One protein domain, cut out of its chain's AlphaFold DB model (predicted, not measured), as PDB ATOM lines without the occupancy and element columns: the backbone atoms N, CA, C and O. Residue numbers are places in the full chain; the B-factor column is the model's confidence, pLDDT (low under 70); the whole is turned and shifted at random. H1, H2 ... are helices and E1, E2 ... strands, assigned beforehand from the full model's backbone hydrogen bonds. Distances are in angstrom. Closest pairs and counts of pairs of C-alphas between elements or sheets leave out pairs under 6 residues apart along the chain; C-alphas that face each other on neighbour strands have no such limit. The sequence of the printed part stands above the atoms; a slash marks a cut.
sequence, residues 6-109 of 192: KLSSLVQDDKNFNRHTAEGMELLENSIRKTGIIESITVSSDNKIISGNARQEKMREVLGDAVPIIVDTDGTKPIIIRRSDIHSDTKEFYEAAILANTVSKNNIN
ATOM      1  N   LYS A   6     435.982 317.114 327.686       92.44
ATOM      2  CA  LYS A   6     436.328 318.539 327.612       92.44
ATOM      3  C   LYS A   6     435.974 319.214 328.922       92.44
ATOM      4  O   LYS A   6     435.035 318.785 329.594       92.44
ATOM      5  N   LEU A   7     436.638 320.317 329.245       91.94
ATOM      6  CA  LEU A   7     436.313 321.076 330.449       91.94
ATOM      7  C   LEU A   7     434.833 321.506 330.495       91.94
ATOM      8  O   LEU A   7     434.204 321.423 331.547       91.94
ATOM      9  N   SER A   8     434.249 321.867 329.347       89.31
ATOM     10  CA  SER A   8     432.824 322.209 329.204       89.31
ATOM     11  C   SER A   8     431.850 321.048 329.383       89.31
ATOM     12  O   SER A   8     430.659 321.292 329.552       89.31
ATOM     13  N   SER A   9     432.328 319.802 329.355       91.88
ATOM     14  CA  SER A   9     431.490 318.626 329.609       91.88
ATOM     15  C   SER A   9     431.376 318.253 331.089       91.88
ATOM     16  O   SER A   9     430.574 317.385 331.419       91.88
ATOM     17  N   LEU A  10     432.148 318.903 331.969       95.00
ATOM     18  CA  LEU A  10     431.985 318.767 333.417       95.00
ATOM     19  C   LEU A  10     430.779 319.588 333.889       95.00
ATOM     20  O   LEU A  10     430.548 320.700 333.406       95.00
ATOM     21  N   VAL A  11     430.027 319.039 334.839       95.94
ATOM     22  CA  VAL A  11     428.742 319.582 335.292       95.94
ATOM     23  C   VAL A  11     428.936 320.335 336.605       95.94
ATOM     24  O   VAL A  11     429.389 319.757 337.590       95.94
ATOM     25  N   GLN A  12     428.594 321.623 336.626       96.94
ATOM     26  CA  GLN A  12     428.562 322.418 337.860       96.94
ATOM     27  C   GLN A  12     427.565 321.830 338.861       96.94
ATOM     28  O   GLN A  12     426.533 321.281 338.463       96.94
ATOM     29  N   ASP A  13     427.853 321.958 340.155       97.19
ATOM     30  CA  ASP A  13     426.893 321.557 341.176       97.19
ATOM     31  C   ASP A  13     425.797 322.611 341.359       97.19
ATOM     32  O   ASP A  13     426.040 323.717 341.837       97.19
ATOM     33  N   ASP A  14     424.564 322.247 341.007       94.88
ATOM     34  CA  ASP A  14     423.374 323.073 341.209       94.88
ATOM     35  C   ASP A  14     423.040 323.284 342.696       94.88
ATOM     36  O   ASP A  14     422.298 324.208 343.031       94.88
ATOM     37  N   LYS A  15     423.623 322.474 343.589       95.88
ATOM     38  CA  LYS A  15     423.543 322.622 345.046       95.88
ATOM     39  C   LYS A  15     424.879 323.028 345.685       95.88
ATOM     40  O   LYS A  15     425.109 322.736 346.855       95.88
ATOM     41  N   ASN A  16     425.724 323.765 344.959       96.56
ATOM     42  CA  ASN A  16     426.992 324.264 345.487       96.56
ATOM     43  C   ASN A  16     426.789 325.107 346.764       96.56
ATOM     44  O   ASN A  16     426.179 326.181 346.747       96.56
ATOM     45  N   PHE A  17     427.341 324.627 347.880       96.88
ATOM     46  CA  PHE A  17     427.203 325.266 349.189       96.88
ATOM     47  C   PHE A  17     428.001 326.561 349.338       96.88
ATOM     48  O   PHE A  17     427.712 327.336 350.245       96.88
ATOM     49  N   ASN A  18     428.973 326.830 348.464       97.19
ATOM     50  CA  ASN A  18     429.688 328.102 348.441       97.19
ATOM     51  C   ASN A  18     429.133 328.993 347.320       97.19
ATOM     52  O   ASN A  18     429.288 328.680 346.145       97.19
ATOM     53  N   ARG A  19     428.528 330.132 347.673       96.75
ATOM     54  CA  ARG A  19     428.040 331.135 346.704       96.75
ATOM     55  C   ARG A  19     429.162 331.881 346.003       96.75
ATOM     56  O   ARG A  19     428.917 332.535 344.994       96.75
ATOM     57  N   HIS A  20     430.363 331.799 346.561       97.81
ATOM     58  CA  HIS A  20     431.504 332.598 346.175       97.81
ATOM     59  C   HIS A  20     431.309 334.098 346.467       97.81
ATOM     60  O   HIS A  20     430.234 334.571 346.856       97.81
ATOM     61  N   THR A  21     432.388 334.859 346.329       98.31
ATOM     62  CA  THR A  21     432.374 336.327 346.375       98.31
ATOM     63  C   THR A  21     432.873 336.862 345.038       98.31
ATOM     64  O   THR A  21     433.686 336.213 344.377       98.31
ATOM     65  N   ALA A  22     432.423 338.052 344.632       98.00
ATOM     66  CA  ALA A  22     432.899 338.673 343.392       98.00
ATOM     67  C   ALA A  22     434.421 338.908 343.424       98.00
ATOM     68  O   ALA A  22     435.120 338.526 342.490       98.00
ATOM     69  N   GLU A  23     434.932 339.434 344.542       97.69
ATOM     70  CA  GLU A  23     436.369 339.641 344.766       97.69
ATOM     71  C   GLU A  23     437.155 338.330 344.663       97.69
ATOM     72  O   GLU A  23     438.168 338.254 343.971       97.69
ATOM     73  N   GLY A  24     436.679 337.262 345.307       98.12
ATOM     74  CA  GLY A  24     437.335 335.964 345.248       98.12
ATOM     75  C   GLY A  24     437.339 335.373 343.838       98.12
ATOM     76  O   GLY A  24     438.300 334.704 343.468       98.12
ATOM     77  N   MET A  25     436.282 335.604 343.053       98.50
ATOM     78  CA  MET A  25     436.193 335.146 341.661       98.50
ATOM     79  C   MET A  25     437.166 335.899 340.748       98.50
ATOM     80  O   MET A  25     437.830 335.273 339.923       98.50
ATOM     81  N   GLU A  26     437.297 337.215 340.922       98.25
ATOM     82  CA  GLU A  26     438.289 338.028 340.209       98.25
ATOM     83  C   GLU A  26     439.720 337.625 340.598       98.25
ATOM     84  O   GLU A  26     440.578 337.406 339.737       98.25
ATOM     85  N   LEU A  27     439.974 337.442 341.896       98.31
ATOM     86  CA  LEU A  27     441.276 337.015 342.399       98.31
ATOM     87  C   LEU A  27     441.655 335.621 341.875       98.31
ATOM     88  O   LEU A  27     442.820 335.387 341.550       98.31
ATOM     89  N   LEU A  28     440.685 334.710 341.757       98.50
ATOM     90  CA  LEU A  28     440.885 333.385 341.176       98.50
ATOM     91  C   LEU A  28     441.239 333.461 339.689       98.50
ATOM     92  O   LEU A  28     442.178 332.793 339.255       98.50
ATOM     93  N   GLU A  29     440.533 334.281 338.911       98.31
ATOM     94  CA  GLU A  29     440.866 334.495 337.502       98.31
ATOM     95  C   GLU A  29     442.295 335.031 337.351       98.31
ATOM     96  O   GLU A  29     443.096 334.473 336.595       98.31
ATOM     97  N   ASN A  30     442.646 336.065 338.123       97.88
ATOM     98  CA  ASN A  30     443.998 336.616 338.150       97.88
ATOM     99  C   ASN A  30     445.032 335.547 338.538       97.88
ATOM    100  O   ASN A  30     446.080 335.445 337.904       97.88
ATOM    101  N   SER A  31     444.723 334.700 339.524       98.12
ATOM    102  CA  SER A  31     445.595 333.595 339.924       98.12
ATOM    103  C   SER A  31     445.867 332.627 338.775       98.12
ATOM    104  O   SER A  31     447.029 332.292 338.534       98.12
ATOM    105  N   ILE A  32     444.828 332.208 338.043       98.00
ATOM    106  CA  ILE A  32     444.961 331.292 336.901       98.00
ATOM    107  C   ILE A  32     445.793 331.941 335.794       98.00
ATOM    108  O   ILE A  32     446.688 331.305 335.243       98.00
ATOM    109  N   ARG A  33     445.540 333.215 335.473       97.62
ATOM    110  CA  ARG A  33     446.291 333.933 334.430       97.62
ATOM    111  C   ARG A  33     447.756 334.138 334.805       97.62
ATOM    112  O   ARG A  33     448.619 334.051 333.939       97.62
ATOM    113  N   LYS A  34     448.031 334.423 336.078       96.62
ATOM    114  CA  LYS A  34     449.366 334.782 336.562       96.62
ATOM    115  C   LYS A  34     450.255 333.576 336.834       96.62
ATOM    116  O   LYS A  34     451.441 333.629 336.541       96.62
ATOM    117  N   THR A  35     449.691 332.525 337.419       96.56
ATOM    118  CA  THR A  35     450.460 331.373 337.922       96.56
ATOM    119  C   THR A  35     450.078 330.062 337.247       96.56
ATOM    120  O   THR A  35     450.654 329.017 337.548       96.56
ATOM    121  N   GLY A  36     449.119 330.082 336.319       96.56
ATOM    122  CA  GLY A  36     448.524 328.875 335.762       96.56
ATOM    123  C   GLY A  36     447.636 328.151 336.775       96.56
ATOM    124  O   GLY A  36     447.195 328.705 337.782       96.56
ATOM    125  N   ILE A  37     447.367 326.875 336.506       96.00
ATOM    126  CA  ILE A  37     446.602 326.020 337.415       96.00
ATOM    127  C   ILE A  37     447.542 325.508 338.512       96.00
ATOM    128  O   ILE A  37     448.519 324.809 338.226       96.00
ATOM    129  N   ILE A  38     447.240 325.863 339.761       96.38
ATOM    130  CA  ILE A  38     447.964 325.394 340.952       96.38
ATOM    131  C   ILE A  38     447.184 324.284 341.661       96.38
ATOM    132  O   ILE A  38     447.750 323.249 342.001       96.38
ATOM    133  N   GLU A  39     445.875 324.466 341.823       96.06
ATOM    134  CA  GLU A  39     444.993 323.510 342.494       96.06
ATOM    135  C   GLU A  39     444.049 322.834 341.493       96.06
ATOM    136  O   GLU A  39     443.534 323.473 340.572       96.06
ATOM    137  N   SER A  40     443.810 321.535 341.686       95.56
ATOM    138  CA  SER A  40     442.854 320.765 340.884       95.56
ATOM    139  C   SER A  40     441.408 320.953 341.348       95.56
ATOM    140  O   SER A  40     441.104 321.653 342.316       95.56
ATOM    141  N   ILE A  41     440.511 320.318 340.601       97.00
ATOM    142  CA  ILE A  41     439.102 320.133 340.930       97.00
ATOM    143  C   ILE A  41     438.841 318.641 341.151       97.00
ATOM    144  O   ILE A  41     439.590 317.793 340.666       97.00
ATOM    145  N   THR A  42     437.764 318.315 341.856       97.75
ATOM    146  CA  THR A  42     437.311 316.932 342.052       97.75
ATOM    147  C   THR A  42     435.890 316.801 341.536       97.75
ATOM    148  O   THR A  42     435.045 317.642 341.843       97.75
ATOM    149  N   VAL A  43     435.635 315.753 340.757       97.69
ATOM    150  CA  VAL A  43     434.313 315.420 340.221       97.69
ATOM    151  C   VAL A  43     433.858 314.061 340.739       97.69
ATOM    152  O   VAL A  43     434.682 313.201 341.044       97.69
ATOM    153  N   SER A  44     432.550 313.868 340.829       97.62
ATOM    154  CA  SER A  44     431.918 312.567 341.023       97.62
ATOM    155  C   SER A  44     432.051 311.694 339.772       97.62
ATOM    156  O   SER A  44     432.416 312.160 338.689       97.62
ATOM    157  N   SER A  45     431.705 310.412 339.902       95.88
ATOM    158  CA  SER A  45     431.755 309.430 338.808       95.88
ATOM    159  C   SER A  45     430.892 309.790 337.591       95.88
ATOM    160  O   SER A  45     431.113 309.273 336.500       95.88
ATOM    161  N   ASP A  46     429.900 310.664 337.761       95.19
ATOM    162  CA  ASP A  46     429.037 311.205 336.708       95.19
ATOM    163  C   ASP A  46     429.471 312.603 336.216       95.19
ATOM    164  O   ASP A  46     428.729 313.270 335.498       95.19
ATOM    165  N   ASN A  47     430.713 313.014 336.507       95.75
ATOM    166  CA  ASN A  47     431.346 314.279 336.098       95.75
ATOM    167  C   ASN A  47     430.745 315.549 336.721       95.75
ATOM    168  O   ASN A  47     430.963 316.647 336.195       95.75
ATOM    169  N   LYS A  48     430.016 315.427 337.833       97.69
ATOM    170  CA  LYS A  48     429.523 316.577 338.592       97.69
ATOM    171  C   LYS A  48     430.590 317.069 339.566       97.69
ATOM    172  O   LYS A  48     431.278 316.275 340.197       97.69
ATOM    173  N   ILE A  49     430.785 318.377 339.666       98.00
ATOM    174  CA  ILE A  49     431.845 318.959 340.492       98.00
ATOM    175  C   ILE A  49     431.519 318.766 341.980       98.00
ATOM    176  O   ILE A  49     430.508 319.258 342.463       98.00
ATOM    177  N   ILE A  50     432.403 318.085 342.712       97.50
ATOM    178  CA  ILE A  50     432.360 317.969 344.181       97.50
ATOM    179  C   ILE A  50     433.113 319.143 344.812       97.50
ATOM    180  O   ILE A  50     432.651 319.754 345.770       97.50
ATOM    181  N   SER A  51     434.292 319.466 344.271       96.56
ATOM    182  CA  SER A  51     435.148 320.542 344.769       96.56
ATOM    183  C   SER A  51     435.764 321.328 343.622       96.56
ATOM    184  O   SER A  51     436.243 320.757 342.639       96.56
ATOM    185  N   GLY A  52     435.772 322.654 343.773       97.19
ATOM    186  CA  GLY A  52     436.332 323.578 342.793       97.19
ATOM    187  C   GLY A  52     435.339 324.089 341.747       97.19
ATOM    188  O   GLY A  52     435.764 324.345 340.625       97.19
ATOM    189  N   ASN A  53     434.060 324.288 342.103       97.81
ATOM    190  CA  ASN A  53     433.040 324.899 341.227       97.81
ATOM    191  C   ASN A  53     433.536 326.220 340.602       97.81
ATOM    192  O   ASN A  53     433.660 326.307 339.379       97.81
ATOM    193  N   ALA A  54     433.967 327.181 341.429       97.62
ATOM    194  CA  ALA A  54     434.590 328.429 340.974       97.62
ATOM    195  C   ALA A  54     435.820 328.217 340.069       97.62
ATOM    196  O   ALA A  54     435.998 328.911 339.071       97.62
ATOM    197  N   ARG A  55     436.679 327.238 340.397       97.50
ATOM    198  CA  ARG A  55     437.879 326.923 339.602       97.50
ATOM    199  C   ARG A  55     437.507 326.413 338.223       97.50
ATOM    200  O   ARG A  55     438.091 326.870 337.251       97.50
ATOM    201  N   GLN A  56     436.537 325.511 338.123       96.75
ATOM    202  CA  GLN A  56     436.093 324.998 336.832       96.75
ATOM    203  C   GLN A  56     435.474 326.105 335.974       96.75
ATOM    204  O   GLN A  56     435.801 326.194 334.792       96.75
ATOM    205  N   GLU A  57     434.658 326.976 336.571       96.19
ATOM    206  CA  GLU A  57     434.079 328.138 335.890       96.19
ATOM    207  C   GLU A  57     435.177 329.048 335.324       96.19
ATOM    208  O   GLU A  57     435.237 329.274 334.114       96.19
ATOM    209  N   LYS A  58     436.124 329.483 336.163       97.38
ATOM    210  CA  LYS A  58     437.210 330.375 335.728       97.38
ATOM    211  C   LYS A  58     438.204 329.713 334.787       97.38
ATOM    212  O   LYS A  58     438.678 330.357 333.855       97.38
ATOM    213  N   MET A  59     438.479 328.418 334.936       96.75
ATOM    214  CA  MET A  59     439.269 327.684 333.945       96.75
ATOM    215  C   MET A  59     438.579 327.685 332.579       96.75
ATOM    216  O   MET A  59     439.263 327.868 331.577       96.75
ATOM    217  N   ARG A  60     437.249 327.533 332.510       95.38
ATOM    218  CA  ARG A  60     436.518 327.603 331.233       95.38
ATOM    219  C   ARG A  60     436.581 328.985 330.607       95.38
ATOM    220  O   ARG A  60     436.753 329.087 329.399       95.38
ATOM    221  N   GLU A  61     436.455 330.035 331.406       95.69
ATOM    222  CA  GLU A  61     436.559 331.407 330.906       95.69
ATOM    223  C   GLU A  61     437.967 331.733 330.387       95.69
ATOM    224  O   GLU A  61     438.113 332.365 329.342       95.69
ATOM    225  N   VAL A  62     439.012 331.283 331.089       96.50
ATOM    226  CA  VAL A  62     440.408 331.608 330.755       96.50
ATOM    227  C   VAL A  62     440.981 330.695 329.666       96.50
ATOM    228  O   VAL A  62     441.742 331.162 328.820       96.50
ATOM    229  N   LEU A  63     440.644 329.402 329.685       94.94
ATOM    230  CA  LEU A  63     441.249 328.362 328.837       94.94
ATOM    231  C   LEU A  63     440.294 327.820 327.762       94.94
ATOM    232  O   LEU A  63     440.712 327.029 326.915       94.94
ATOM    233  N   GLY A  64     439.017 328.209 327.788       94.06
ATOM    234  CA  GLY A  64     437.995 327.690 326.886       94.06
ATOM    235  C   GLY A  64     437.727 326.197 327.095       94.06
ATOM    236  O   GLY A  64     437.576 325.706 328.213       94.06
ATOM    237  N   ASP A  65     437.686 325.461 325.986       90.94
ATOM    238  CA  ASP A  65     437.349 324.033 325.925       90.94
ATOM    239  C   ASP A  65     438.578 323.115 326.023       90.94
ATOM    240  O   ASP A  65     438.642 322.058 325.385       90.94
ATOM    241  N   ALA A  66     439.572 323.517 326.818       93.44
ATOM    242  CA  ALA A  66     440.763 322.714 327.055       93.44
ATOM    243  C   ALA A  66     440.399 321.278 327.482       93.44
ATOM    244  O   ALA A  66     439.416 321.038 328.191       93.44
ATOM    245  N   VAL A  67     441.200 320.309 327.032       94.94
ATOM    246  CA  VAL A  67     441.065 318.902 327.430       94.94
ATOM    247  C   VAL A  67     441.779 318.729 328.774       94.94
ATOM    248  O   VAL A  67     443.005 318.867 328.809       94.94
ATOM    249  N   PRO A  68     441.061 318.470 329.884       94.81
ATOM    250  CA  PRO A  68     441.695 318.256 331.175       94.81
ATOM    251  C   PRO A  68     442.413 316.905 331.227       94.81
ATOM    252  O   PRO A  68     442.046 315.946 330.545       94.81
ATOM    253  N   ILE A  69     443.403 316.815 332.112       94.56
ATOM    254  CA  ILE A  69     443.947 315.532 332.556       94.56
ATOM    255  C   ILE A  69     443.003 314.999 333.637       94.56
ATOM    256  O   ILE A  69     442.808 315.660 334.655       94.56
ATOM    257  N   ILE A  70     442.420 313.821 333.412       94.12
ATOM    258  CA  ILE A  70     441.518 313.159 334.363       94.12
ATOM    259  C   ILE A  70     442.211 311.919 334.907       94.12
ATOM    260  O   ILE A  70     442.768 311.123 334.149       94.12
ATOM    261  N   VAL A  71     442.178 311.778 336.229       95.31
ATOM    262  CA  VAL A  71     442.697 310.616 336.944       95.31
ATOM    263  C   VAL A  71     441.543 310.014 337.730       95.31
ATOM    264  O   VAL A  71     441.107 310.598 338.721       95.31
ATOM    265  N   ASP A  72     441.057 308.857 337.284       95.62
ATOM    266  CA  ASP A  72     440.049 308.103 338.026       95.62
ATOM    267  C   ASP A  72     440.678 307.544 339.307       95.62
ATOM    268  O   ASP A  72     441.734 306.905 339.284       95.62
ATOM    269  N   THR A  73     440.037 307.814 340.439       96.62
ATOM    270  CA  THR A  73     440.498 307.415 341.769       96.62
ATOM    271  C   THR A  73     439.303 307.081 342.652       96.62
ATOM    272  O   THR A  73     438.233 307.665 342.507       96.62
ATOM    273  N   ASP A  74     439.493 306.149 343.581       97.19
ATOM    274  CA  ASP A  74     438.540 305.817 344.645       97.19
ATOM    275  C   ASP A  74     438.838 306.572 345.954       97.19
ATOM    276  O   ASP A  74     438.199 306.338 346.976       97.19
ATOM    277  N   GLY A  75     439.834 307.466 345.935       96.38
ATOM    278  CA  GLY A  75     440.260 308.247 347.094       96.38
ATOM    279  C   GLY A  75     441.202 307.515 348.054       96.38
ATOM    280  O   GLY A  75     441.622 308.107 349.044       96.38
ATOM    281  N   THR A  76     441.595 306.266 347.779       97.81
ATOM    282  CA  THR A  76     442.479 305.492 348.675       97.81
ATOM    283  C   THR A  76     443.965 305.819 348.513       97.81
ATOM    284  O   THR A  76     444.774 305.493 349.386       97.81
ATOM    285  N   LYS A  77     444.349 306.468 347.405       97.44
ATOM    286  CA  LYS A  77     445.729 306.879 347.106       97.44
ATOM    287  C   LYS A  77     445.817 308.380 346.831       97.44
ATOM    288  O   LYS A  77     444.940 308.925 346.158       97.44
ATOM    289  N   PRO A  78     446.897 309.047 347.276       97.06
ATOM    290  CA  PRO A  78     447.081 310.468 347.021       97.06
ATOM    291  C   PRO A  78     447.414 310.731 345.549       97.06
ATOM    292  O   PRO A  78     448.227 310.026 344.946       97.06
ATOM    293  N   ILE A  79     446.840 311.801 344.996       97.25
ATOM    294  CA  ILE A  79     447.207 312.348 343.687       97.25
ATOM    295  C   ILE A  79     448.051 313.603 343.909       97.25
ATOM    296  O   ILE A  79     447.588 314.570 344.509       97.25
ATOM    297  N   ILE A  80     449.298 313.585 343.430       97.25
ATOM    298  CA  ILE A  80     450.242 314.702 343.572       97.25
ATOM    299  C   ILE A  80     450.372 315.434 342.236       97.25
ATOM    300  O   ILE A  80     450.777 314.842 341.235       97.25
ATOM    301  N   ILE A  81     450.076 316.734 342.233       96.31
ATOM    302  CA  ILE A  81     450.290 317.611 341.078       96.31
ATOM    303  C   ILE A  81     451.651 318.269 341.228       96.31
ATOM    304  O   ILE A  81     451.914 318.963 342.209       96.31
ATOM    305  N   ARG A  82     452.522 318.061 340.244       97.00
ATOM    306  CA  ARG A  82     453.845 318.683 340.202       97.00
ATOM    307  C   ARG A  82     453.931 319.638 339.022       97.00
ATOM    308  O   ARG A  82     453.822 319.206 337.878       97.00
ATOM    309  N   ARG A  83     454.191 320.914 339.306       97.12
ATOM    310  CA  ARG A  83     454.555 321.923 338.307       97.12
ATOM    311  C   ARG A  83     456.040 321.804 338.000       97.12
ATOM    312  O   ARG A  83     456.874 322.161 338.821       97.12
ATOM    313  N   SER A  84     456.372 321.218 336.852       97.00
ATOM    314  CA  SER A  84     457.766 321.021 336.426       97.00
ATOM    315  C   SER A  84     458.474 322.318 336.032       97.00
ATOM    316  O   SER A  84     459.689 322.323 335.884       97.00
ATOM    317  N   ASP A  85     457.705 323.380 335.823       97.12
ATOM    318  CA  ASP A  85     458.128 324.704 335.381       97.12
ATOM    319  C   ASP A  85     458.338 325.701 336.534       97.12
ATOM    320  O   ASP A  85     459.053 326.680 336.354       97.12
ATOM    321  N   ILE A  86     457.781 325.436 337.723       97.19
ATOM    322  CA  ILE A  86     457.933 326.304 338.897       97.19
ATOM    323  C   ILE A  86     459.004 325.732 339.831       97.19
ATOM    324  O   ILE A  86     458.841 324.654 340.405       97.19
ATOM    325  N   HIS A  87     460.081 326.489 340.041       97.81
ATOM    326  CA  HIS A  87     461.124 326.168 341.018       97.81
ATOM    327  C   HIS A  87     460.854 326.832 342.373       97.81
ATOM    328  O   HIS A  87     460.345 327.955 342.423       97.81
ATOM    329  N   SER A  88     461.227 326.162 343.468       97.81
ATOM    330  CA  SER A  88     461.145 326.732 344.818       97.81
ATOM    331  C   SER A  88     461.980 328.006 344.941       97.81
ATOM    332  O   SER A  88     462.910 328.232 344.168       97.81
ATOM    333  N   ASP A  89     461.634 328.842 345.919       98.00
ATOM    334  CA  ASP A  89     462.360 330.080 346.242       98.00
ATOM    335  C   ASP A  89     462.419 331.113 345.109       98.00
ATOM    336  O   ASP A  89     463.221 332.048 345.125       98.00
ATOM    337  N   THR A  90     461.522 330.986 344.135       98.31
ATOM    338  CA  THR A  90     461.312 331.980 343.086       98.31
ATOM    339  C   THR A  90     460.124 332.877 343.415       98.31
ATOM    340  O   THR A  90     459.234 332.520 344.190       98.31
ATOM    341  N   LYS A  91     460.069 334.054 342.782       97.81
ATOM    342  CA  LYS A  91     458.911 334.952 342.888       97.81
ATOM    343  C   LYS A  91     457.608 334.242 342.501       97.81
ATOM    344  O   LYS A  91     456.632 334.357 343.229       97.81
ATOM    345  N   GLU A  92     457.611 333.498 341.394       97.50
ATOM    346  CA  GLU A  92     456.433 332.771 340.907       97.50
ATOM    347  C   GLU A  92     455.949 331.723 341.917       97.50
ATOM    348  O   GLU A  92     454.753 331.642 342.185       97.50
ATOM    349  N   PHE A  93     456.872 330.984 342.543       98.31
ATOM    350  CA  PHE A  93     456.542 330.033 343.604       98.31
ATOM    351  C   PHE A  93     455.828 330.705 344.781       98.31
ATOM    352  O   PHE A  93     454.773 330.239 345.212       98.31
ATOM    353  N   TYR A  94     456.368 331.819 345.284       98.44
ATOM    354  CA  TYR A  94     455.759 332.534 346.407       98.44
ATOM    355  C   TYR A  94     454.421 333.178 346.031       98.44
ATOM    356  O   TYR A  94     453.480 333.135 346.822       98.44
ATOM    357  N   GLU A  95     454.295 333.728 344.821       98.19
ATOM    358  CA  GLU A  95     453.027 334.267 344.325       98.19
ATOM    359  C   GLU A  95     451.961 333.170 344.209       98.19
ATOM    360  O   GLU A  95     450.851 333.363 344.701       98.19
ATOM    361  N   ALA A  96     452.301 332.006 343.649       97.69
ATOM    362  CA  ALA A  96     451.408 330.851 343.567       97.69
ATOM    363  C   ALA A  96     450.978 330.350 344.954       97.69
ATOM    364  O   ALA A  96     449.792 330.111 345.184       97.69
ATOM    365  N   ALA A  97     451.920 330.237 345.894       97.81
ATOM    366  CA  ALA A  97     451.642 329.784 347.256       97.81
ATOM    367  C   ALA A  97     450.714 330.746 348.016       97.81
ATOM    368  O   ALA A  97     449.787 330.306 348.700       97.81
ATOM    369  N   ILE A  98     450.929 332.058 347.887       98.38
ATOM    370  CA  ILE A  98     450.054 333.067 348.497       98.38
ATOM    371  C   ILE A  98     448.666 332.995 347.863       98.38
ATOM    372  O   ILE A  98     447.676 332.879 348.587       98.38
ATOM    373  N   LEU A  99     448.590 332.999 346.529       98.06
ATOM    374  CA  LEU A  99     447.322 333.004 345.801       98.06
ATOM    375  C   LEU A  99     446.465 331.767 346.093       98.06
ATOM    376  O   LEU A  99     445.266 331.927 346.313       98.06
ATOM    377  N   ALA A 100     447.059 330.574 346.200       96.38
ATOM    378  CA  ALA A 100     446.340 329.345 346.560       96.38
ATOM    379  C   ALA A 100     445.566 329.476 347.890       96.38
ATOM    380  O   ALA A 100     444.452 328.972 348.038       96.38
ATOM    381  N   ASN A 101     446.116 330.227 348.849       96.88
ATOM    382  CA  ASN A 101     445.483 330.453 350.147       96.88
ATOM    383  C   ASN A 101     444.534 331.658 350.133       96.88
ATOM    384  O   ASN A 101     443.418 331.589 350.651       96.88
ATOM    385  N   THR A 102     444.956 332.780 349.542       97.94
ATOM    386  CA  THR A 102     444.169 334.019 349.563       97.94
ATOM    387  C   THR A 102     442.938 333.940 348.676       97.94
ATOM    388  O   THR A 102     441.917 334.519 349.034       97.94
ATOM    389  N   VAL A 103     442.992 333.221 347.550       98.00
ATOM    390  CA  VAL A 103     441.801 332.971 346.727       98.00
ATOM    391  C   VAL A 103     440.757 332.247 347.561       98.00
ATOM    392  O   VAL A 103     439.653 332.757 347.709       98.00
ATOM    393  N   SER A 104     441.120 331.122 348.179       93.56
ATOM    394  CA  SER A 104     440.208 330.344 349.020       93.56
ATOM    395  C   SER A 104     439.623 331.188 350.155       93.56
ATOM    396  O   SER A 104     438.408 331.233 350.318       93.56
ATOM    397  N   LYS A 105     440.460 331.946 350.877       97.25
ATOM    398  CA  LYS A 105     440.010 332.827 351.964       97.25
ATOM    399  C   LYS A 105     438.983 333.865 351.506       97.25
ATOM    400  O   LYS A 105     437.974 334.046 352.174       97.25
ATOM    401  N   ASN A 106     439.251 334.557 350.400       98.12
ATOM    402  CA  ASN A 106     438.378 335.633 349.931       98.12
ATOM    403  C   ASN A 106     437.157 335.107 349.175       98.12
ATOM    404  O   ASN A 106     436.166 335.816 349.069       98.12
ATOM    405  N   ASN A 107     437.204 333.881 348.651       97.81
ATOM    406  CA  ASN A 107     436.145 333.295 347.838       97.81
ATOM    407  C   ASN A 107     435.118 332.493 348.652       97.81
ATOM    408  O   ASN A 107     434.105 332.091 348.096       97.81
ATOM    409  N   ILE A 108     435.331 332.226 349.941       96.69
ATOM    410  CA  ILE A 108     434.348 331.501 350.759       96.69
ATOM    411  C   ILE A 108     433.198 332.430 351.167       96.69
ATOM    412  O   ILE A 108     433.394 333.436 351.842       96.69
ATOM    413  N   ASN A 109     431.985 332.049 350.776       96.25
ATOM    414  CA  ASN A 109     430.715 332.648 351.170       96.25
ATOM    415  C   ASN A 109     429.661 331.535 351.229       96.25
ATOM    416  O   ASN A 109     429.004 331.222 350.230       96.25
TER     417      ASN A 109
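AT A GLANCE: This is residues 6 to 109 of the 192 residues of an uncharacterized protein of Bacteroidales bacterium Barb6 (UniProt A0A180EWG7). H1 packs side by side with H3, running opposite ways, and H2 crosses H1 steeply; long links loop away from these helices, the longest being residues 64 to 90. The 104 printed residues, with H1, E1, H2 and H3 in that order, are mostly helix, though under half are in named elements. The whole is compact, with a radius of gyration of the C-alphas of 14.0 A and spans of 39 by 32 by 27 A.

IN THESE COORDINATES: H1, residues 22 to 35, is 19.8 A long from C-alpha 22 at (432.899, 338.673, 343.392). E1 is residues 49 to 51, 5.6 A; H2 is residues 53 to 63, 15.3 A. H3, residues 91 to 107, is 23.4 A long, with a kink of 26 degrees near residue 101, and ends at (436.145, 333.295, 347.838).

HOW THE PARTS SIT: H1 and H3 touch, closest at the C-alphas of Gly 24 and Asn 107, 3.9 A, at a shallow tilt of 20 degrees, opposite ways. H1 and H2 touch, closest at the C-alphas of Glu 29 and Lys 58, 5.8 A, at a steep tilt of 50 degrees. H2 and H3 are apart. E1 pairs with no named strand; residues 42 to 43 pair antiparallel with it. In H1 and H2 every O i to N i+4 pair is within hydrogen-bond range; in H3, 11 of 13.

THE WHOLE: The C-alphas farthest apart, Asp 14 and Asp 89, are 39.9 A apart. The printed part has no cut; the links H1 to E1 and H2 to H3 are long. No printed residue is under 70 in pLDDT.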